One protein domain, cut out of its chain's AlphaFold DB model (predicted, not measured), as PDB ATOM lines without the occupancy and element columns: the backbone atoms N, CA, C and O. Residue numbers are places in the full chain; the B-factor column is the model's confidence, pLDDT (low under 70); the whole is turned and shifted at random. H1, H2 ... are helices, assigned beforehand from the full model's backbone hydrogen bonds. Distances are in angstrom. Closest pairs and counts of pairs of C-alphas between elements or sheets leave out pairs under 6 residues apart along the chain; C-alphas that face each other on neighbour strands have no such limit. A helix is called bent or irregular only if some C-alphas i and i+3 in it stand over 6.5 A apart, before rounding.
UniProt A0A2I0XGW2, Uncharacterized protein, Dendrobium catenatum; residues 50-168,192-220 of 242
ATOM      1  N   LEU A  50     -22.989 -28.271 -22.980       36.75
ATOM      2  CA  LEU A  50     -24.248 -28.870 -22.472       36.75
ATOM      3  C   LEU A  50     -25.339 -28.871 -23.565       36.75
ATOM      4  O   LEU A  50     -26.055 -29.855 -23.690       36.75
ATOM      5  N   TRP A  51     -25.394 -27.847 -24.430       37.97
ATOM      6  CA  TRP A  51     -26.209 -27.868 -25.665       37.97
ATOM      7  C   TRP A  51     -25.618 -28.777 -26.749       37.97
ATOM      8  O   TRP A  51     -26.341 -29.327 -27.574       37.97
ATOM      9  N   SER A  52     -24.300 -28.977 -26.709       38.59
ATOM     10  CA  SER A  52     -23.593 -29.824 -27.658       38.59
ATOM     11  C   SER A  52     -23.901 -31.302 -27.467       38.59
ATOM     12  O   SER A  52     -23.888 -31.994 -28.452       38.59
ATOM     13  N   ILE A  53     -24.220 -31.828 -26.280       37.91
ATOM     14  CA  ILE A  53     -24.240 -33.292 -26.056       37.91
ATOM     15  C   ILE A  53     -25.325 -34.013 -26.880       37.91
ATOM     16  O   ILE A  53     -25.066 -35.090 -27.411       37.91
ATOM     17  N   THR A  54     -26.506 -33.417 -27.056       34.50
ATOM     18  CA  THR A  54     -27.590 -34.003 -27.866       34.50
ATOM     19  C   THR A  54     -27.300 -33.914 -29.365       34.50
ATOM     20  O   THR A  54     -27.506 -34.888 -30.081       34.50
ATOM     21  N   VAL A  55     -26.741 -32.789 -29.829       38.12
ATOM     22  CA  VAL A  55     -26.307 -32.605 -31.227       38.12
ATOM     23  C   VAL A  55     -25.065 -33.447 -31.530       38.12
ATOM     24  O   VAL A  55     -24.995 -34.070 -32.574       38.12
ATOM     25  N   PHE A  56     -24.124 -33.572 -30.594       39.34
ATOM     26  CA  PHE A  56     -22.919 -34.401 -30.692       39.34
ATOM     27  C   PHE A  56     -23.284 -35.881 -30.747       39.34
ATOM     28  O   PHE A  56     -22.677 -36.621 -31.509       39.34
ATOM     29  N   SER A  57     -24.303 -36.311 -29.992       41.16
ATOM     30  CA  SER A  57     -24.807 -37.685 -30.063       41.16
ATOM     31  C   SER A  57     -25.354 -38.031 -31.448       41.16
ATOM     32  O   SER A  57     -25.269 -39.193 -31.825       41.16
ATOM     33  N   GLN A  58     -25.898 -37.057 -32.188       40.56
ATOM     34  CA  GLN A  58     -26.426 -37.252 -33.539       40.56
ATOM     35  C   GLN A  58     -25.377 -37.006 -34.635       40.56
ATOM     36  O   GLN A  58     -25.327 -37.802 -35.558       40.56
ATOM     37  N   CYS A  59     -24.492 -36.012 -34.482       46.56
ATOM     38  CA  CYS A  59     -23.341 -35.721 -35.357       46.56
ATOM     39  C   CYS A  59     -22.224 -36.775 -35.292       46.56
ATOM     40  O   CYS A  59     -21.292 -36.770 -36.094       46.56
ATOM     41  N   CYS A  60     -22.247 -37.650 -34.288       54.03
ATOM     42  CA  CYS A  60     -21.284 -38.736 -34.201       54.03
ATOM     43  C   CYS A  60     -21.637 -39.908 -35.116       54.03
ATOM     44  O   CYS A  60     -20.730 -40.689 -35.378       54.03
ATOM     45  N   PHE A  61     -22.874 -40.058 -35.606       63.44
ATOM     46  CA  PHE A  61     -23.236 -41.234 -36.407       63.44
ATOM     47  C   PHE A  61     -22.543 -41.216 -37.769       63.44
ATOM     48  O   PHE A  61     -21.859 -42.182 -38.092       63.44
ATOM     49  N   LEU A  62     -22.570 -40.096 -38.504       72.12
ATOM     50  CA  LEU A  62     -21.871 -40.015 -39.791       72.12
ATOM     51  C   LEU A  62     -20.358 -40.185 -39.627       72.12
ATOM     52  O   LEU A  62     -19.724 -40.890 -40.408       72.12
ATOM     53  N   LEU A  63     -19.759 -39.538 -38.622       69.81
ATOM     54  CA  LEU A  63     -18.325 -39.679 -38.374       69.81
ATOM     55  C   LEU A  63     -17.971 -41.116 -37.968       69.81
ATOM     56  O   LEU A  63     -16.962 -41.643 -38.428       69.81
ATOM     57  N   GLN A  64     -18.790 -41.763 -37.138       67.88
ATOM     58  CA  GLN A  64     -18.608 -43.167 -36.769       67.88
ATOM     59  C   GLN A  64     -18.740 -44.086 -37.982       67.88
ATOM     60  O   GLN A  64     -17.894 -44.962 -38.140       67.88
ATOM     61  N   ASP A  65     -19.710 -43.855 -38.865       76.19
ATOM     62  CA  ASP A  65     -19.910 -44.664 -40.070       76.19
ATOM     63  C   ASP A  65     -18.779 -44.462 -41.087       76.19
ATOM     64  O   ASP A  65     -18.255 -45.436 -41.634       76.19
ATOM     65  N   LEU A  66     -18.312 -43.221 -41.272       76.50
ATOM     66  CA  LEU A  66     -17.122 -42.915 -42.071       76.50
ATOM     67  C   LEU A  66     -15.890 -43.636 -41.520       76.50
ATOM     68  O   LEU A  66     -15.140 -44.243 -42.283       76.50
ATOM     69  N   LEU A  67     -15.673 -43.588 -40.203       77.62
ATOM     70  CA  LEU A  67     -14.536 -44.246 -39.557       77.62
ATOM     71  C   LEU A  67     -14.664 -45.774 -39.589       77.62
ATOM     72  O   LEU A  67     -13.662 -46.454 -39.789       77.62
ATOM     73  N   MET A  68     -15.873 -46.318 -39.454       75.12
ATOM     74  CA  MET A  68     -16.145 -47.749 -39.580       75.12
ATOM     75  C   MET A  68     -15.855 -48.233 -41.003       75.12
ATOM     76  O   MET A  68     -15.196 -49.257 -41.188       75.12
ATOM     77  N   ASN A  69     -16.303 -47.496 -42.020       79.75
ATOM     78  CA  ASN A  69     -16.012 -47.827 -43.414       79.75
ATOM     79  C   ASN A  69     -14.536 -47.598 -43.765       79.75
ATOM     80  O   ASN A  69     -13.967 -48.376 -44.531       79.75
ATOM     81  N   ALA A  70     -13.877 -46.615 -43.150       82.31
ATOM     82  CA  ALA A  70     -12.431 -46.453 -43.249       82.31
ATOM     83  C   ALA A  70     -11.685 -47.653 -42.639       82.31
ATOM     84  O   ALA A  70     -10.770 -48.167 -43.274       82.31
ATOM     85  N   ASP A  71     -12.089 -48.156 -41.468       77.38
ATOM     86  CA  ASP A  71     -11.452 -49.300 -40.791       77.38
ATOM     87  C   ASP A  71     -11.554 -50.603 -41.608       77.38
ATOM     88  O   ASP A  71     -10.598 -51.378 -41.683       77.38
ATOM     89  N   LYS A  72     -12.666 -50.800 -42.339       81.25
ATOM     90  CA  LYS A  72     -12.819 -51.917 -43.298       81.25
ATOM     91  C   LYS A  72     -11.738 -51.909 -44.387       81.25
ATOM     92  O   LYS A  72     -11.368 -52.970 -44.894       81.25
ATOM     93  N   LEU A  73     -11.245 -50.726 -44.762       79.88
ATOM     94  CA  LEU A  73     -10.240 -50.544 -45.815       79.88
ATOM     95  C   LEU A  73      -8.817 -50.405 -45.245       79.88
ATOM     96  O   LEU A  73      -7.857 -50.870 -45.857       79.88
ATOM     97  N   LEU A  74      -8.664 -49.795 -44.071       76.69
ATOM     98  CA  LEU A  74      -7.389 -49.386 -43.482       76.69
ATOM     99  C   LEU A  74      -7.007 -50.302 -42.315       76.69
ATOM    100  O   LEU A  74      -7.192 -49.978 -41.145       76.69
ATOM    101  N   ARG A  75      -6.432 -51.463 -42.631       68.12
ATOM    102  CA  ARG A  75      -5.900 -52.387 -41.617       68.12
ATOM    103  C   ARG A  75      -4.572 -51.879 -41.041       68.12
ATOM    104  O   ARG A  75      -3.868 -51.090 -41.665       68.12
ATOM    105  N   ALA A  76      -4.174 -52.391 -39.875       58.88
ATOM    106  CA  ALA A  76      -2.910 -52.024 -39.221       58.88
ATOM    107  C   ALA A  76      -1.652 -52.297 -40.078       58.88
ATOM    108  O   ALA A  76      -0.638 -51.623 -39.913       58.88
ATOM    109  N   ASP A  77      -1.714 -53.259 -41.003       68.31
ATOM    110  CA  ASP A  77      -0.668 -53.581 -41.982       68.31
ATOM    111  C   ASP A  77      -0.735 -52.720 -43.259       68.31
ATOM    112  O   ASP A  77       0.165 -52.783 -44.097       68.31
ATOM    113  N   ARG A  78      -1.772 -51.885 -43.403       68.56
ATOM    114  CA  ARG A  78      -2.066 -51.066 -44.589       68.56
ATOM    115  C   ARG A  78      -2.265 -49.589 -44.212       68.56
ATOM    116  O   ARG A  78      -3.379 -49.072 -44.304       68.56
ATOM    117  N   PRO A  79      -1.201 -48.894 -43.769       70.00
ATOM    118  CA  PRO A  79      -1.298 -47.493 -43.380       70.00
ATOM    119  C   PRO A  79      -1.591 -46.595 -44.590       70.00
ATOM    120  O   PRO A  79      -1.099 -46.838 -45.690       70.00
ATOM    121  N   CYS A  80      -2.335 -45.516 -44.363       70.88
ATOM    122  CA  CYS A  80      -2.545 -44.420 -45.312       70.88
ATOM    123  C   CYS A  80      -1.836 -43.144 -44.834       70.88
ATOM    124  O   CYS A  80      -1.442 -43.045 -43.666       70.88
ATOM    125  N   SER A  81      -1.667 -42.168 -45.728       74.50
ATOM    126  CA  SER A  81      -1.173 -40.846 -45.332       74.50
ATOM    127  C   SER A  81      -2.177 -40.106 -44.435       74.50
ATOM    128  O   SER A  81      -3.369 -40.420 -44.385       74.50
ATOM    129  N   CYS A  82      -1.700 -39.081 -43.723       71.69
ATOM    130  CA  CYS A  82      -2.560 -38.199 -42.931       71.69
ATOM    131  C   CYS A  82      -3.581 -37.425 -43.780       71.69
ATOM    132  O   CYS A  82      -4.580 -36.965 -43.234       71.69
ATOM    133  N   ASP A  83      -3.361 -37.314 -45.091       74.75
ATOM    134  CA  ASP A  83      -4.226 -36.564 -46.007       74.75
ATOM    135  C   ASP A  83      -5.610 -37.202 -46.128       74.75
ATOM    136  O   ASP A  83      -6.611 -36.492 -46.206       74.75
ATOM    137  N   LEU A  84      -5.686 -38.537 -46.067       75.25
ATOM    138  CA  LEU A  84      -6.963 -39.248 -46.064       75.25
ATOM    139  C   LEU A  84      -7.779 -38.915 -44.807       75.25
ATOM    140  O   LEU A  84      -8.963 -38.596 -44.897       75.25
ATOM    141  N   TRP A  85      -7.134 -38.938 -43.638       77.44
ATOM    142  CA  TRP A  85      -7.772 -38.599 -42.362       77.44
ATOM    143  C   TRP A  85      -8.194 -37.132 -42.308       77.44
ATOM    144  O   TRP A  85      -9.302 -36.823 -41.873       77.44
ATOM    145  N   LEU A  86      -7.339 -36.236 -42.796       73.00
ATOM    146  CA  LEU A  86      -7.645 -34.816 -42.912       73.00
ATOM    147  C   LEU A  86      -8.836 -34.577 -43.851       73.00
ATOM    148  O   LEU A  86      -9.720 -33.794 -43.518       73.00
ATOM    149  N   GLY A  87      -8.893 -35.287 -44.982       74.62
ATOM    150  CA  GLY A  87     -10.014 -35.239 -45.920       74.62
ATOM    151  C   GLY A  87     -11.335 -35.689 -45.292       74.62
ATOM    152  O   GLY A  87     -12.341 -34.996 -45.436       74.62
ATOM    153  N   LEU A  88     -11.329 -36.794 -44.535       79.88
ATOM    154  CA  LEU A  88     -12.510 -37.285 -43.810       79.88
ATOM    155  C   LEU A  88     -13.000 -36.282 -42.756       79.88
ATOM    156  O   LEU A  88     -14.196 -36.003 -42.669       79.88
ATOM    157  N   LEU A  89     -12.079 -35.708 -41.979       73.88
ATOM    158  CA  LEU A  89     -12.410 -34.717 -40.954       73.88
ATOM    159  C   LEU A  89     -12.926 -33.410 -41.565       73.88
ATOM    160  O   LEU A  89     -13.899 -32.849 -41.066       73.88
ATOM    161  N   ALA A  90     -12.320 -32.941 -42.658       73.50
ATOM    162  CA  ALA A  90     -12.765 -31.742 -43.362       73.50
ATOM    163  C   ALA A  90     -14.157 -31.922 -43.984       73.50
ATOM    164  O   ALA A  90     -14.983 -31.008 -43.926       73.50
ATOM    165  N   PHE A  91     -14.428 -33.108 -44.536       82.81
ATOM    166  CA  PHE A  91     -15.742 -33.484 -45.047       82.81
ATOM    167  C   PHE A  91     -16.804 -33.470 -43.941       82.81
ATOM    168  O   PHE A  91     -17.825 -32.795 -44.081       82.81
ATOM    169  N   HIS A  92     -16.539 -34.140 -42.815       77.94
ATOM    170  CA  HIS A  92     -17.448 -34.138 -41.668       77.94
ATOM    171  C   HIS A  92     -17.685 -32.716 -41.137       77.94
ATOM    172  O   HIS A  92     -18.829 -32.310 -40.944       77.94
ATOM    173  N   LEU A  93     -16.622 -31.918 -40.985       70.75
ATOM    174  CA  LEU A  93     -16.725 -30.534 -40.526       70.75
ATOM    175  C   LEU A  93     -17.588 -29.673 -41.461       70.75
ATOM    176  O   LEU A  93     -18.404 -28.889 -40.980       70.75
ATOM    177  N   ALA A  94     -17.456 -29.840 -42.781       73.94
ATOM    178  CA  ALA A  94     -18.273 -29.114 -43.753       73.94
ATOM    179  C   ALA A  94     -19.769 -29.448 -43.627       73.94
ATOM    180  O   ALA A  94     -20.602 -28.553 -43.759       73.94
ATOM    181  N   LEU A  95     -20.107 -30.707 -43.335       74.81
ATOM    182  CA  LEU A  95     -21.494 -31.144 -43.145       74.81
ATOM    183  C   LEU A  95     -22.082 -30.697 -41.810       74.81
ATOM    184  O   LEU A  95     -23.221 -30.242 -41.779       74.81
ATOM    185  N   VAL A  96     -21.299 -30.736 -40.730       68.38
ATOM    186  CA  VAL A  96     -21.723 -30.205 -39.423       68.38
ATOM    187  C   VAL A  96     -21.998 -28.702 -39.507       68.38
ATOM    188  O   VAL A  96     -22.971 -28.214 -38.935       68.38
ATOM    189  N   GLN A  97     -21.156 -27.957 -40.227       67.06
ATOM    190  CA  GLN A  97     -21.343 -26.516 -40.417       67.06
ATOM    191  C   GLN A  97     -22.489 -26.192 -41.377       67.06
ATOM    192  O   GLN A  97     -23.164 -25.175 -41.214       67.06
ATOM    193  N   ASN A  98     -22.675 -27.015 -42.408       72.38
ATOM    194  CA  ASN A  98     -23.667 -26.786 -43.443       72.38
ATOM    195  C   ASN A  98     -24.174 -28.120 -44.014       72.38
ATOM    196  O   ASN A  98     -23.613 -28.612 -45.005       72.38
ATOM    197  N   PRO A  99     -25.247 -28.684 -43.431       79.19
ATOM    198  CA  PRO A  99     -25.859 -29.911 -43.922       79.19
ATOM    199  C   PRO A  99     -26.202 -29.805 -45.411       79.19
ATOM    200  O   PRO A  99     -26.663 -28.765 -45.890       79.19
ATOM    201  N   GLN A 100     -25.935 -30.869 -46.164       80.25
ATOM    202  CA  GLN A 100     -26.183 -30.922 -47.605       80.25
ATOM    203  C   GLN A 100     -27.261 -31.945 -47.946       80.25
ATOM    204  O   GLN A 100     -27.588 -32.818 -47.150       80.25
ATOM    205  N   ASP A 101     -27.811 -31.811 -49.147       81.81
ATOM    206  CA  ASP A 101     -28.682 -32.806 -49.770       81.81
ATOM    207  C   ASP A 101     -27.882 -34.060 -50.138       81.81
ATOM    208  O   ASP A 101     -26.750 -33.954 -50.620       81.81
ATOM    209  N   SER A 102     -28.439 -35.249 -49.911       79.12
ATOM    210  CA  SER A 102     -27.714 -36.502 -50.149       79.12
ATOM    211  C   SER A 102     -27.340 -36.715 -51.607       79.12
ATOM    212  O   SER A 102     -26.318 -37.353 -51.841       79.12
ATOM    213  N   LEU A 103     -28.056 -36.135 -52.576       80.94
ATOM    214  CA  LEU A 103     -27.609 -36.124 -53.973       80.94
ATOM    215  C   LEU A 103     -26.329 -35.317 -54.126       80.94
ATOM    216  O   LEU A 103     -25.414 -35.749 -54.808       80.94
ATOM    217  N   VAL A 104     -26.225 -34.168 -53.459       83.69
ATOM    218  CA  VAL A 104     -25.024 -33.323 -53.520       83.69
ATOM    219  C   VAL A 104     -23.826 -34.064 -52.934       83.69
ATOM    220  O   VAL A 104     -22.736 -34.013 -53.510       83.69
ATOM    221  N   ILE A 105     -24.031 -34.770 -51.819       86.00
ATOM    222  CA  ILE A 105     -22.990 -35.576 -51.173       86.00
ATOM    223  C   ILE A 105     -22.639 -36.792 -52.032       86.00
ATOM    224  O   ILE A 105     -21.459 -37.054 -52.246       86.00
ATOM    225  N   TRP A 106     -23.634 -37.494 -52.577       84.69
ATOM    226  CA  TRP A 106     -23.429 -38.611 -53.495       84.69
ATOM    227  C   TRP A 106     -22.640 -38.201 -54.715       84.69
ATOM    228  O   TRP A 106     -21.587 -38.767 -54.973       84.69
ATOM    229  N   THR A 107     -23.086 -37.170 -55.423       84.19
ATOM    230  CA  THR A 107     -22.403 -36.666 -56.607       84.19
ATOM    231  C   THR A 107     -20.987 -36.207 -56.269       84.19
ATOM    232  O   THR A 107     -20.061 -36.540 -57.004       84.19
ATOM    233  N   PHE A 108     -20.776 -35.521 -55.140       87.12
ATOM    234  CA  PHE A 108     -19.432 -35.173 -54.672       87.12
ATOM    235  C   PHE A 108     -18.552 -36.417 -54.489       87.12
ATOM    236  O   PHE A 108     -17.451 -36.481 -55.039       87.12
ATOM    237  N   SER A 109     -19.038 -37.428 -53.775       85.44
ATOM    238  CA  SER A 109     -18.285 -38.654 -53.505       85.44
ATOM    239  C   SER A 109     -18.069 -39.505 -54.750       85.44
ATOM    240  O   SER A 109     -16.982 -40.051 -54.928       85.44
ATOM    241  N   SER A 110     -19.044 -39.546 -55.653       81.12
ATOM    242  CA  SER A 110     -18.926 -40.189 -56.955       81.12
ATOM    243  C   SER A 110     -17.899 -39.477 -57.834       81.12
ATOM    244  O   SER A 110     -17.119 -40.155 -58.490       81.12
ATOM    245  N   ILE A 111     -17.794 -38.142 -57.806       82.25
ATOM    246  CA  ILE A 111     -16.704 -37.420 -58.494       82.25
ATOM    247  C   ILE A 111     -15.347 -37.780 -57.881       82.25
ATOM    248  O   ILE A 111     -14.378 -37.963 -58.615       82.25
ATOM    249  N   LEU A 112     -15.250 -37.894 -56.553       81.94
ATOM    250  CA  LEU A 112     -14.006 -38.315 -55.902       81.94
ATOM    251  C   LEU A 112     -13.613 -39.746 -56.311       81.94
ATOM    252  O   LEU A 112     -12.447 -39.996 -56.629       81.94
ATOM    253  N   TYR A 113     -14.590 -40.652 -56.345       82.50
ATOM    254  CA  TYR A 113     -14.413 -42.067 -56.657       82.50
ATOM    255  C   TYR A 113     -14.123 -42.317 -58.145       82.50
ATOM    256  O   TYR A 113     -13.104 -42.907 -58.491       82.50
ATOM    257  N   HIS A 114     -14.978 -41.824 -59.038       77.75
ATOM    258  CA  HIS A 114     -14.862 -42.009 -60.486       77.75
ATOM    259  C   HIS A 114     -13.852 -41.057 -61.139       77.75
ATOM    260  O   HIS A 114     -13.323 -41.330 -62.211       77.75
ATOM    261  N   GLY A 115     -13.574 -39.916 -60.507       74.94
ATOM    262  CA  GLY A 115     -12.702 -38.873 -61.045       74.94
ATOM    263  C   GLY A 115     -13.366 -37.965 -62.085       74.94
ATOM    264  O   GLY A 115     -12.753 -36.971 -62.475       74.94
ATOM    265  N   THR A 116     -14.597 -38.259 -62.527       75.06
ATOM    266  CA  THR A 116     -15.307 -37.468 -63.546       75.06
ATOM    267  C   THR A 116     -16.773 -37.210 -63.189       75.06
ATOM    268  O   THR A 116     -17.431 -38.013 -62.530       75.06
ATOM    269  N   TRP A 117     -17.300 -36.072 -63.655       75.31
ATOM    270  CA  TRP A 117     -18.709 -35.690 -63.488       75.31
ATOM    271  C   TRP A 117     -19.671 -36.627 -64.232       75.31
ATOM    272  O   TRP A 117     -20.702 -37.011 -63.692       75.31
ATOM    273  N   ASN A 118     -19.318 -37.023 -65.458       71.38
ATOM    274  CA  ASN A 118     -20.195 -37.821 -66.320       71.38
ATOM    275  C   ASN A 118     -20.491 -39.204 -65.723       71.38
ATOM    276  O   ASN A 118     -21.619 -39.678 -65.801       71.38
ATOM    277  N   GLU A 119     -19.495 -39.832 -65.094       70.19
ATOM    278  CA  GLU A 119     -19.689 -41.100 -64.382       70.19
ATOM    279  C   GLU A 119     -20.483 -40.906 -63.083       70.19
ATOM    280  O   GLU A 119     -21.297 -41.753 -62.719       70.19
ATOM    281  N   ALA A 120     -20.307 -39.763 -62.410       65.62
ATOM    282  CA  ALA A 120     -20.994 -39.475 -61.159       65.62
ATOM    283  C   ALA A 120     -22.514 -39.343 -61.325       65.62
ATOM    284  O   ALA A 120     -23.255 -39.929 -60.537       65.62
ATOM    285  N   VAL A 121     -22.986 -38.638 -62.358       67.06
ATOM    286  CA  VAL A 121     -24.431 -38.442 -62.603       67.06
ATOM    287  C   VAL A 121     -25.112 -39.734 -63.071       67.06
ATOM    288  O   VAL A 121     -26.248 -39.998 -62.681       67.06
ATOM    289  N   ALA A 122     -24.404 -40.589 -63.817       61.06
ATOM    290  CA  ALA A 122     -24.919 -41.885 -64.268       61.06
ATOM    291  C   ALA A 122     -25.105 -42.912 -63.128       61.06
ATOM    292  O   ALA A 122     -25.860 -43.865 -63.278       61.06
ATOM    293  N   SER A 123     -24.432 -42.722 -61.988       58.03
ATOM    294  CA  SER A 123     -24.459 -43.638 -60.832       58.03
ATOM    295  C   SER A 123     -25.616 -43.400 -59.847       58.03
ATOM    296  O   SER A 123     -25.643 -43.993 -58.770       58.03
ATOM    297  N   SER A 124     -26.540 -42.494 -60.179       55.22
ATOM    298  CA  SER A 124     -27.566 -41.984 -59.255       55.22
ATOM    299  C   SER A 124     -28.771 -42.919 -59.080       55.22
ATOM    300  O   SER A 124     -29.524 -42.762 -58.124       55.22
ATOM    301  N   ASP A 125     -28.955 -43.896 -59.972       52.25
ATOM    302  CA  ASP A 125     -30.129 -44.785 -59.963       52.25
ATOM    303  C   ASP A 125     -30.112 -45.811 -58.806       52.25
ATOM    304  O   ASP A 125     -31.164 -46.298 -58.400       52.25
ATOM    305  N   ASP A 126     -28.938 -46.071 -58.212       50.91
ATOM    306  CA  ASP A 126     -28.725 -47.019 -57.100       50.91
ATOM    307  C   ASP A 126     -28.685 -46.341 -55.713       50.91
ATOM    308  O   ASP A 126     -28.142 -46.883 -54.743       50.91
ATOM    309  N   LEU A 127     -29.227 -45.127 -55.596       56.50
ATOM    310  CA  LEU A 127     -29.237 -44.366 -54.347       56.50
ATOM    311  C   LEU A 127     -30.145 -45.007 -53.288       56.50
ATOM    312  O   LEU A 127     -31.338 -44.716 -53.184       56.50
ATOM    313  N   ILE A 128     -29.555 -45.855 -52.450       54.41
ATOM    314  CA  ILE A 128     -30.160 -46.297 -51.194       54.41
ATOM    315  C   ILE A 128     -29.994 -45.165 -50.175       54.41
ATOM    316  O   ILE A 128     -28.893 -44.690 -49.915       54.41
ATOM    317  N   TYR A 129     -31.108 -44.701 -49.616       58.75
ATOM    318  CA  TYR A 129     -31.121 -43.718 -48.536       58.75
ATOM    319  C   TYR A 129     -30.669 -44.361 -47.216       58.75
ATOM    320  O   TYR A 129     -31.242 -45.382 -46.838       58.75
ATOM    321  N   PHE A 130     -29.759 -43.717 -46.467       50.09
ATOM    322  CA  PHE A 130     -30.021 -43.078 -45.153       50.09
ATOM    323  C   PHE A 130     -28.754 -42.965 -44.268       50.09
ATOM    324  O   PHE A 130     -28.158 -43.974 -43.913       50.09
ATOM    325  N   VAL A 131     -28.433 -41.740 -43.817       45.00
ATOM    326  CA  VAL A 131     -27.760 -41.403 -42.536       45.00
ATOM    327  C   VAL A 131     -28.446 -40.117 -42.020       45.00
ATOM    328  O   VAL A 131     -28.706 -39.227 -42.834       45.00
ATOM    329  N   PRO A 132     -28.767 -39.976 -40.715       46.84
ATOM    330  CA  PRO A 132     -29.638 -38.912 -40.175       46.84
ATOM    331  C   PRO A 132     -29.151 -37.454 -40.323       46.84
ATOM    332  O   PRO A 132     -29.893 -36.536 -39.988       46.84
ATOM    333  N   GLU A 133     -27.935 -37.212 -40.812       46.16
ATOM    334  CA  GLU A 133     -27.321 -35.874 -40.903       46.16
ATOM    335  C   GLU A 133     -27.464 -35.215 -42.287       46.16
ATOM    336  O   GLU A 133     -26.995 -34.095 -42.504       46.16
ATOM    337  N   ILE A 134     -28.096 -35.907 -43.235       53.66
ATOM    338  CA  ILE A 134     -28.164 -35.506 -44.637       53.66
ATOM    339  C   ILE A 134     -29.614 -35.164 -45.001       53.66
ATOM    340  O   ILE A 134     -30.539 -35.899 -44.650       53.66
ATOM    341  N   LEU A 135     -29.829 -34.048 -45.709       53.97
ATOM    342  CA  LEU A 135     -31.161 -33.714 -46.213       53.97
ATOM    343  C   LEU A 135     -31.590 -34.776 -47.241       53.97
ATOM    344  O   LEU A 135     -30.772 -35.152 -48.086       53.97
ATOM    345  N   PRO A 136     -32.851 -35.243 -47.209       55.09
ATOM    346  CA  PRO A 136     -33.376 -36.119 -48.248       55.09
ATOM    347  C   PRO A 136     -33.097 -35.540 -49.650       55.09
ATOM    348  O   PRO A 136     -33.237 -34.325 -49.810       55.09
ATOM    349  N   PRO A 137     -32.754 -36.368 -50.657       55.09
ATOM    350  CA  PRO A 137     -32.773 -36.009 -52.064       55.09
ATOM    351  C   PRO A 137     -34.018 -35.217 -52.401       55.09
ATOM    352  O   PRO A 137     -35.147 -35.709 -52.281       55.09
ATOM    353  N   SER A 138     -33.827 -34.017 -52.922       56.56
ATOM    354  CA  SER A 138     -34.893 -33.418 -53.703       56.56
ATOM    355  C   SER A 138     -35.088 -34.248 -54.976       56.56
ATOM    356  O   SER A 138     -34.162 -34.413 -55.774       56.56
ATOM    357  N   ILE A 139     -36.298 -34.761 -55.173       54.38
ATOM    358  CA  ILE A 139     -36.690 -35.483 -56.382       54.38
ATOM    359  C   ILE A 139     -36.601 -34.489 -57.555       54.38
ATOM    360  O   ILE A 139     -37.404 -33.566 -57.639       54.38
ATOM    361  N   ALA A 140     -35.599 -34.678 -58.419       54.12
ATOM    362  CA  ALA A 140     -35.236 -33.864 -59.587       54.12
ATOM    363  C   ALA A 140     -34.517 -32.522 -59.309       54.12
ATOM    364  O   ALA A 140     -35.103 -31.442 -59.385       54.12
ATOM    365  N   LYS A 141     -33.189 -32.576 -59.114       59.88
ATOM    366  CA  LYS A 141     -32.303 -31.440 -59.425       59.88
ATOM    367  C   LYS A 141     -31.905 -31.494 -60.895       59.88
ATOM    368  O   LYS A 141     -31.458 -32.529 -61.369       59.88
ATOM    369  N   LEU A 142     -32.047 -30.370 -61.600       66.75
ATOM    370  CA  LEU A 142     -31.452 -30.178 -62.924       66.75
ATOM    371  C   LEU A 142     -29.923 -30.276 -62.804       66.75
ATOM    372  O   LEU A 142     -29.369 -29.726 -61.850       66.75
ATOM    373  N   ASP A 143     -29.250 -30.903 -63.773       76.62
ATOM    374  CA  ASP A 143     -27.787 -31.102 -63.776       76.62
ATOM    375  C   ASP A 143     -27.002 -29.825 -63.437       76.62
ATOM    376  O   ASP A 143     -26.024 -29.865 -62.693       76.62
ATOM    377  N   GLU A 144     -27.463 -28.668 -63.924       79.38
ATOM    378  CA  GLU A 144     -26.850 -27.363 -63.654       79.38
ATOM    379  C   GLU A 144     -26.939 -26.953 -62.173       79.38
ATOM    380  O   GLU A 144     -25.969 -26.451 -61.596       79.38
ATOM    381  N   LEU A 145     -28.087 -27.190 -61.530       82.12
ATOM    382  CA  LEU A 145     -28.264 -26.913 -60.104       82.12
ATOM    383  C   LEU A 145     -27.448 -27.880 -59.249       82.12
ATOM    384  O   LEU A 145     -26.791 -27.438 -58.305       82.12
ATOM    385  N   LEU A 146     -27.442 -29.167 -59.605       81.19
ATOM    386  CA  LEU A 146     -26.652 -30.177 -58.904       81.19
ATOM    387  C   LEU A 146     -25.157 -29.846 -58.986       81.19
ATOM    388  O   LEU A 146     -24.476 -29.815 -57.963       81.19
ATOM    389  N   LEU A 147     -24.662 -29.482 -60.172       83.00
ATOM    390  CA  LEU A 147     -23.275 -29.058 -60.371       83.00
ATOM    391  C   LEU A 147     -22.920 -27.847 -59.502       83.00
ATOM    392  O   LEU A 147     -21.856 -27.816 -58.871       83.00
ATOM    393  N   LYS A 148     -23.807 -26.847 -59.447       85.31
ATOM    394  CA  LYS A 148     -23.612 -25.639 -58.638       85.31
ATOM    395  C   LYS A 148     -23.540 -25.961 -57.148       85.31
ATOM    396  O   LYS A 148     -22.659 -25.448 -56.453       85.31
ATOM    397  N   GLU A 149     -24.438 -26.798 -56.646       84.44
ATOM    398  CA  GLU A 149     -24.459 -27.186 -55.236       84.44
ATOM    399  C   GLU A 149     -23.277 -28.079 -54.858       84.44
ATOM    400  O   GLU A 149     -22.642 -27.826 -53.833       84.44
ATOM    401  N   THR A 150     -22.905 -29.041 -55.705       85.25
ATOM    402  CA  THR A 150     -21.704 -29.867 -55.516       85.25
ATOM    403  C   THR A 150     -20.433 -29.017 -55.529       85.25
ATOM    404  O   THR A 150     -19.561 -29.204 -54.680       85.25
ATOM    405  N   SER A 151     -20.344 -28.014 -56.406       86.62
ATOM    406  CA  SER A 151     -19.216 -27.066 -56.433       86.62
ATOM    407  C   SER A 151     -19.153 -26.205 -55.167       86.62
ATOM    408  O   SER A 151     -18.079 -25.976 -54.598       86.62
ATOM    409  N   ARG A 152     -20.315 -25.746 -54.685       87.88
ATOM    410  CA  ARG A 152     -20.423 -25.011 -53.420       87.88
ATOM    411  C   ARG A 152     -19.993 -25.886 -52.245       87.88
ATOM    412  O   ARG A 152     -19.237 -25.423 -51.394       87.88
ATOM    413  N   PHE A 153     -20.425 -27.143 -52.213       86.25
ATOM    414  CA  PHE A 153     -20.046 -28.087 -51.170       86.25
ATOM    415  C   PHE A 153     -18.543 -28.392 -51.179       86.25
ATOM    416  O   PHE A 153     -17.904 -28.312 -50.132       86.25
ATOM    417  N   ALA A 154     -17.941 -28.609 -52.350       84.50
ATOM    418  CA  ALA A 154     -16.492 -28.782 -52.474       84.50
ATOM    419  C   ALA A 154     -15.707 -27.582 -51.910       84.50
ATOM    420  O   ALA A 154     -14.672 -27.754 -51.264       84.50
ATOM    421  N   SER A 155     -16.226 -26.364 -52.095       83.38
ATOM    422  CA  SER A 155     -15.627 -25.147 -51.532       83.38
ATOM    423  C   SER A 155     -15.691 -25.119 -50.001       83.38
ATOM    424  O   SER A 155     -14.735 -24.684 -49.360       83.38
ATOM    425  N   LEU A 156     -16.775 -25.625 -49.404       72.31
ATOM    426  CA  LEU A 156     -16.894 -25.763 -47.950       72.31
ATOM    427  C   LEU A 156     -15.905 -26.791 -47.398       72.31
ATOM    428  O   LEU A 156     -15.198 -26.489 -46.442       72.31
ATOM    429  N   VAL A 157     -15.792 -27.964 -48.029       75.94
ATOM    430  CA  VAL A 157     -14.804 -28.986 -47.635       75.94
ATOM    431  C   VAL A 157     -13.388 -28.417 -47.702       75.94
ATOM    432  O   VAL A 157     -12.608 -28.592 -46.768       75.94
ATOM    433  N   LYS A 158     -13.060 -27.668 -48.761       80.44
ATOM    434  CA  LYS A 158     -11.765 -26.989 -48.879       80.44
ATOM    435  C   LYS A 158     -11.531 -25.983 -47.745       80.44
ATOM    436  O   LYS A 158     -10.462 -25.996 -47.144       80.44
ATOM    437  N   SER A 159     -12.520 -25.150 -47.424       72.06
ATOM    438  CA  SER A 159     -12.415 -24.211 -46.300       72.06
ATOM    439  C   SER A 159     -12.209 -24.939 -44.967       72.06
ATOM    440  O   SER A 159     -11.412 -24.493 -44.145       72.06
ATOM    441  N   SER A 160     -12.869 -26.081 -44.762       70.25
ATOM    442  CA  SER A 160     -12.663 -26.930 -43.586       70.25
ATOM    443  C   SER A 160     -11.238 -27.479 -43.507       70.25
ATOM    444  O   SER A 160     -10.677 -27.533 -42.415       70.25
ATOM    445  N   VAL A 161     -10.622 -27.844 -44.640       69.25
ATOM    446  CA  VAL A 161      -9.200 -28.227 -44.673       69.25
ATOM    447  C   VAL A 161      -8.339 -27.078 -44.163       69.25
ATOM    448  O   VAL A 161      -7.538 -27.300 -43.260       69.25
ATOM    449  N   GLU A 162      -8.525 -25.863 -44.684       69.19
ATOM    450  CA  GLU A 162      -7.751 -24.674 -44.287       69.19
ATOM    451  C   GLU A 162      -7.866 -24.397 -42.777       69.19
ATOM    452  O   GLU A 162      -6.860 -24.148 -42.115       69.19
ATOM    453  N   VAL A 163      -9.070 -24.543 -42.211       64.69
ATOM    454  CA  VAL A 163      -9.314 -24.434 -40.760       64.69
ATOM    455  C   VAL A 163      -8.577 -25.520 -39.968       64.69
ATOM    456  O   VAL A 163      -8.026 -25.244 -38.905       64.69
ATOM    457  N   LEU A 164      -8.546 -26.755 -40.474       59.06
ATOM    458  CA  LEU A 164      -7.858 -27.879 -39.835       59.06
ATOM    459  C   LEU A 164      -6.324 -27.835 -40.007       59.06
ATOM    460  O   LEU A 164      -5.623 -28.591 -39.335       59.06
ATOM    461  N   THR A 165      -5.796 -26.969 -40.883       65.31
ATOM    462  CA  THR A 165      -4.375 -26.931 -41.287       65.31
ATOM    463  C   THR A 165      -3.684 -25.571 -41.130       65.31
ATOM    464  O   THR A 165      -2.794 -25.224 -41.906       65.31
ATOM    465  N   ASP A 166      -4.041 -24.817 -40.093       61.81
ATOM    466  CA  ASP A 166      -3.458 -23.510 -39.748       61.81
ATOM    467  C   ASP A 166      -1.912 -23.387 -39.960       61.81
ATOM    468  O   ASP A 166      -1.122 -24.318 -39.769       61.81
ATOM    469  N   SER A 167      -1.458 -22.186 -40.336       50.06
ATOM    470  CA  SER A 167      -0.959 -21.860 -41.684       50.06
ATOM    471  C   SER A 167       0.561 -21.998 -41.925       50.06
ATOM    472  O   SER A 167       0.990 -22.244 -43.054       50.06
ATOM    473  N   ASN A 168       1.424 -21.904 -40.910       54.41
ATOM    474  CA  ASN A 168       2.870 -21.729 -41.166       54.41
ATOM    475  C   ASN A 168       3.622 -23.015 -41.556       54.41
ATOM    476  O   ASN A 168       4.663 -22.959 -42.212       54.41
ATOM    477  N   ASN A 192      -4.787 -49.264 -54.322       86.69
ATOM    478  CA  ASN A 192      -3.333 -49.358 -54.332       86.69
ATOM    479  C   ASN A 192      -2.735 -48.803 -53.030       86.69
ATOM    480  O   ASN A 192      -2.359 -47.636 -52.925       86.69
ATOM    481  N   TYR A 193      -2.587 -49.674 -52.032       83.38
ATOM    482  CA  TYR A 193      -2.078 -49.297 -50.710       83.38
ATOM    483  C   TYR A 193      -0.663 -48.698 -50.719       83.38
ATOM    484  O   TYR A 193      -0.349 -47.882 -49.857       83.38
ATOM    485  N   GLU A 194       0.178 -49.028 -51.705       86.06
ATOM    486  CA  GLU A 194       1.517 -48.434 -51.827       86.06
ATOM    487  C   GLU A 194       1.466 -46.956 -52.226       86.06
ATOM    488  O   GLU A 194       2.298 -46.163 -51.780       86.06
ATOM    489  N   LEU A 195       0.488 -46.570 -53.050       82.62
ATOM    490  CA  LEU A 195       0.248 -45.173 -53.415       82.62
ATOM    491  C   LEU A 195      -0.479 -44.430 -52.292       82.62
ATOM    492  O   LEU A 195      -0.086 -43.318 -51.935       82.62
ATOM    493  N   LEU A 196      -1.461 -45.078 -51.661       79.06
ATOM    494  CA  LEU A 196      -2.212 -44.507 -50.544       79.06
ATOM    495  C   LEU A 196      -1.309 -44.179 -49.346       79.06
ATOM    496  O   LEU A 196      -1.421 -43.115 -48.738       79.06
ATOM    497  N   LYS A 197      -0.364 -45.069 -49.030       76.75
ATOM    498  CA  LYS A 197       0.638 -44.855 -47.979       76.75
ATOM    499  C   LYS A 197       1.539 -43.650 -48.258       76.75
ATOM    500  O   LYS A 197       1.994 -42.998 -47.323       76.75
ATOM    501  N   LYS A 198       1.810 -43.363 -49.533       77.88
ATOM    502  CA  LYS A 198       2.644 -42.233 -49.975       77.88
ATOM    503  C   LYS A 198       1.876 -40.910 -50.059       77.88
ATOM    504  O   LYS A 198       2.508 -39.890 -50.312       77.88
ATOM    505  N   GLY A 199       0.557 -40.924 -49.851       69.12
ATOM    506  CA  GLY A 199      -0.293 -39.747 -50.028       69.12
ATOM    507  C   GLY A 199      -0.470 -39.366 -51.494       69.12
ATOM    508  O   GLY A 199      -0.599 -38.187 -51.814       69.12
ATOM    509  N   ASP A 200      -0.440 -40.349 -52.403       83.50
ATOM    510  CA  ASP A 200      -0.786 -40.093 -53.800       83.50
ATOM    511  C   ASP A 200      -2.190 -39.487 -53.883       83.50
ATOM    512  O   ASP A 200      -3.143 -39.994 -53.284       83.50
ATOM    513  N   LEU A 201      -2.314 -38.389 -54.624       76.12
ATOM    514  CA  LEU A 201      -3.542 -37.605 -54.664       76.12
ATOM    515  C   LEU A 201      -4.699 -38.370 -55.308       76.12
ATOM    516  O   LEU A 201      -5.834 -38.245 -54.849       76.12
ATOM    517  N   ASN A 202      -4.441 -39.152 -56.358       77.19
ATOM    518  CA  ASN A 202      -5.498 -39.888 -57.045       77.19
ATOM    519  C   ASN A 202      -5.992 -41.044 -56.182       77.19
ATOM    520  O   ASN A 202      -7.200 -41.229 -56.054       77.19
ATOM    521  N   GLU A 203      -5.067 -41.766 -55.551       81.94
ATOM    522  CA  GLU A 203      -5.413 -42.870 -54.662       81.94
ATOM    523  C   GLU A 203      -6.128 -42.375 -53.395       81.94
ATOM    524  O   GLU A 203      -7.141 -42.938 -52.987       81.94
ATOM    525  N   THR A 204      -5.662 -41.269 -52.807       80.19
ATOM    526  CA  THR A 204      -6.302 -40.647 -51.636       80.19
ATOM    527  C   THR A 204      -7.709 -40.162 -51.972       80.19
ATOM    528  O   THR A 204      -8.646 -40.432 -51.221       80.19
ATOM    529  N   ARG A 205      -7.882 -39.494 -53.123       84.38
ATOM    530  CA  ARG A 205      -9.192 -39.050 -53.621       84.38
ATOM    531  C   ARG A 205     -10.138 -40.234 -53.831       84.38
ATOM    532  O   ARG A 205     -11.271 -40.190 -53.362       84.38
ATOM    533  N   PHE A 206      -9.659 -41.286 -54.495       82.88
ATOM    534  CA  PHE A 206     -10.423 -42.503 -54.763       82.88
ATOM    535  C   PHE A 206     -10.909 -43.166 -53.469       82.88
ATOM    536  O   PHE A 206     -12.104 -43.426 -53.319       82.88
ATOM    537  N   VAL A 207     -10.005 -43.392 -52.510       85.50
ATOM    538  CA  VAL A 207     -10.339 -44.026 -51.225       85.50
ATOM    539  C   VAL A 207     -11.270 -43.147 -50.394       85.50
ATOM    540  O   VAL A 207     -12.217 -43.667 -49.808       85.50
ATOM    541  N   LEU A 208     -11.065 -41.826 -50.383       84.56
ATOM    542  CA  LEU A 208     -11.969 -40.884 -49.720       84.56
ATOM    543  C   LEU A 208     -13.385 -40.965 -50.308       84.56
ATOM    544  O   LEU A 208     -14.348 -41.118 -49.560       84.56
ATOM    545  N   GLY A 209     -13.505 -40.923 -51.640       83.62
ATOM    546  CA  GLY A 209     -14.782 -41.083 -52.339       83.62
ATOM    547  C   GLY A 209     -15.455 -42.411 -52.003       83.62
ATOM    548  O   GLY A 209     -16.624 -42.424 -51.624       83.62
ATOM    549  N   LYS A 210     -14.695 -43.512 -52.036       88.38
ATOM    550  CA  LYS A 210     -15.188 -44.850 -51.696       88.38
ATOM    551  C   LYS A 210     -15.742 -44.925 -50.270       88.38
ATOM    552  O   LYS A 210     -16.854 -45.401 -50.093       88.38
ATOM    553  N   ILE A 211     -15.007 -44.423 -49.273       87.00
ATOM    554  CA  ILE A 211     -15.447 -44.431 -47.866       87.00
ATOM    555  C   ILE A 211     -16.770 -43.679 -47.710       87.00
ATOM    556  O   ILE A 211     -17.682 -44.174 -47.048       87.00
ATOM    557  N   ILE A 212     -16.894 -42.499 -48.326       87.50
ATOM    558  CA  ILE A 212     -18.119 -41.703 -48.222       87.50
ATOM    559  C   ILE A 212     -19.276 -42.395 -48.959       87.50
ATOM    560  O   ILE A 212     -20.383 -42.448 -48.427       87.50
ATOM    561  N   MET A 213     -19.044 -42.963 -50.146       84.75
ATOM    562  CA  MET A 213     -20.072 -43.718 -50.878       84.75
ATOM    563  C   MET A 213     -20.534 -44.955 -50.103       84.75
ATOM    564  O   MET A 213     -21.736 -45.153 -49.963       84.75
ATOM    565  N   ASP A 214     -19.611 -45.753 -49.560       84.44
ATOM    566  CA  ASP A 214     -19.930 -46.936 -48.747       84.44
ATOM    567  C   ASP A 214     -20.681 -46.545 -47.460       84.44
ATOM    568  O   ASP A 214     -21.537 -47.288 -46.988       84.44
ATOM    569  N   THR A 215     -20.413 -45.347 -46.930       82.56
ATOM    570  CA  THR A 215     -21.163 -44.764 -45.806       82.56
ATOM    571  C   THR A 215     -22.580 -44.360 -46.204       82.56
ATOM    572  O   THR A 215     -23.511 -44.554 -45.431       82.56
ATOM    573  N   MET A 216     -22.770 -43.838 -47.417       77.94
ATOM    574  CA  MET A 216     -24.092 -43.436 -47.904       77.94
ATOM    575  C   MET A 216     -24.956 -44.596 -48.389       77.94
ATOM    576  O   MET A 216     -26.174 -44.494 -48.301       77.94
ATOM    577  N   LYS A 217     -24.357 -45.683 -48.897       74.94
ATOM    578  CA  LYS A 217     -25.096 -46.826 -49.460       74.94
ATOM    579  C   LYS A 217     -25.936 -47.594 -48.432       74.94
ATOM    580  O   LYS A 217     -26.782 -48.379 -48.849       74.94
ATOM    581  N   GLY A 218     -25.745 -47.355 -47.130       57.16
ATOM    582  CA  GLY A 218     -26.406 -48.092 -46.056       57.16
ATOM    583  C   GLY A 218     -26.074 -49.592 -46.078       57.16
ATOM    584  O   GLY A 218     -25.654 -50.158 -47.088       57.16
ATOM    585  N   GLU A 219     -26.258 -50.281 -44.956       48.66
ATOM    586  CA  GLU A 219     -26.426 -51.734 -45.042       48.66
ATOM    587  C   GLU A 219     -27.822 -52.033 -45.611       48.66
ATOM    588  O   GLU A 219     -28.764 -51.281 -45.335       48.66
ATOM    589  N   PRO A 220     -27.998 -53.110 -46.403       42.47
ATOM    590  CA  PRO A 220     -29.322 -53.518 -46.836       42.47
ATOM    591  C   PRO A 220     -30.180 -53.740 -45.592       42.47
ATOM    592  O   PRO A 220     -29.891 -54.624 -44.786       42.47
TER     593      PRO A 220
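This is residues 50 to 168 and 192 to 220 of the 242 residues of an uncharacterized protein of Dendrobium catenatum (UniProt A0A2I0XGW2). What shape do these atoms make? A compact body of crossed helices: H7 runs through the middle with H1, H2 and H3 packed round it, and H5 crosses H2 and H3 on their side away from H7. H4 packs on H3, short H6 meets H7 at a corner, and the unnamed stretch of residues 127 to 142 joins H4 to H5. What are the counts and size? The printed part has 148 residues with seven named helices, H1 to H7 in order, and no named strand; its class is all helix. It is compact, with a radius of gyration of the C-alphas of 15.2 A and spans of 44 by 42 by 39 A.

Where do the first helices run? H1, residues 52 to 73, begins at C-alpha 52 (-23.593, -29.824, -27.658), is 30.6 A long and has a kink of 37 degrees near residue 59. It is neither bent nor irregular, but only just: C-alphas 59 and 62 are 6.3 A apart. H2 is residues 82 to 97, 22.3 A, and H3 residues 102 to 114, 17.4 A. What follows? H4, residues 117 to 126, 16.4 A, is irregular, with C-alphas 122 and 125 7.4 A apart. H5 is residues 143 to 164, 31.3 A; H6 is residues 193 to 197, 5.9 A; H7, residues 201 to 216, 22.4 A, ends at C-alpha 216 (-24.092, -43.436, -47.904).

What does the hub touch? H7, the hub, touches H3 at 36 degrees, only just a steep tilt, opposite ways; their closest C-alphas, Ser 109 and Gly 209, are 4.4 A apart. With residues 211 to 215 alone it touches H1 (closest C-alphas Asn 69 and Ile 211, 5.6 A), and with residues 204 to 208 alone H2 (Leu 84 and Thr 204, 5.8 A). H6 and H7 only just touch, only at the corner, with 3 pairs of C-alphas within 8 A, the closest Leu 196 and Glu 203 at 5.5 A. How do the others stand? H1 and H2 form a helical hairpin at a shallow tilt of 32 degrees, only just short of steep (closest C-alphas Leu 63 and His 92, 6.5 A). H5 touches H2 at a steep tilt of 65 degrees (Ala 90 and Ser 160, 4.8 A) and H3 about perpendicular at 77 degrees (Val 104 and Thr 150, 5.2 A), and is apart from H7. H4 touches H3 (Ser 110 and Ala 120, 4.7 A). What do the backbones show? Each O i to N i+4 pair is within hydrogen-bond range in H2, H3, H5, H6 and H7, against 14 of 18 in H1 and 2 of 6 in H4, where 3 of 7 O i to N i+3 pairs are.

How far does it reach, and where is it cut? The C-alphas of Asn 168 and Pro 220, the two farthest apart, are 45.6 A apart. Residues 169 to 191 are not printed, and C-alphas 168 and 192 are 31.2 A apart across the cut. Which link is long, and where is confidence low? The link from H4 to H5 is long, with 16 residues. The mean pLDDT of the printed part is 70.5, and 55 residues are under 70, among them residues 50 to 61 and 120 to 142.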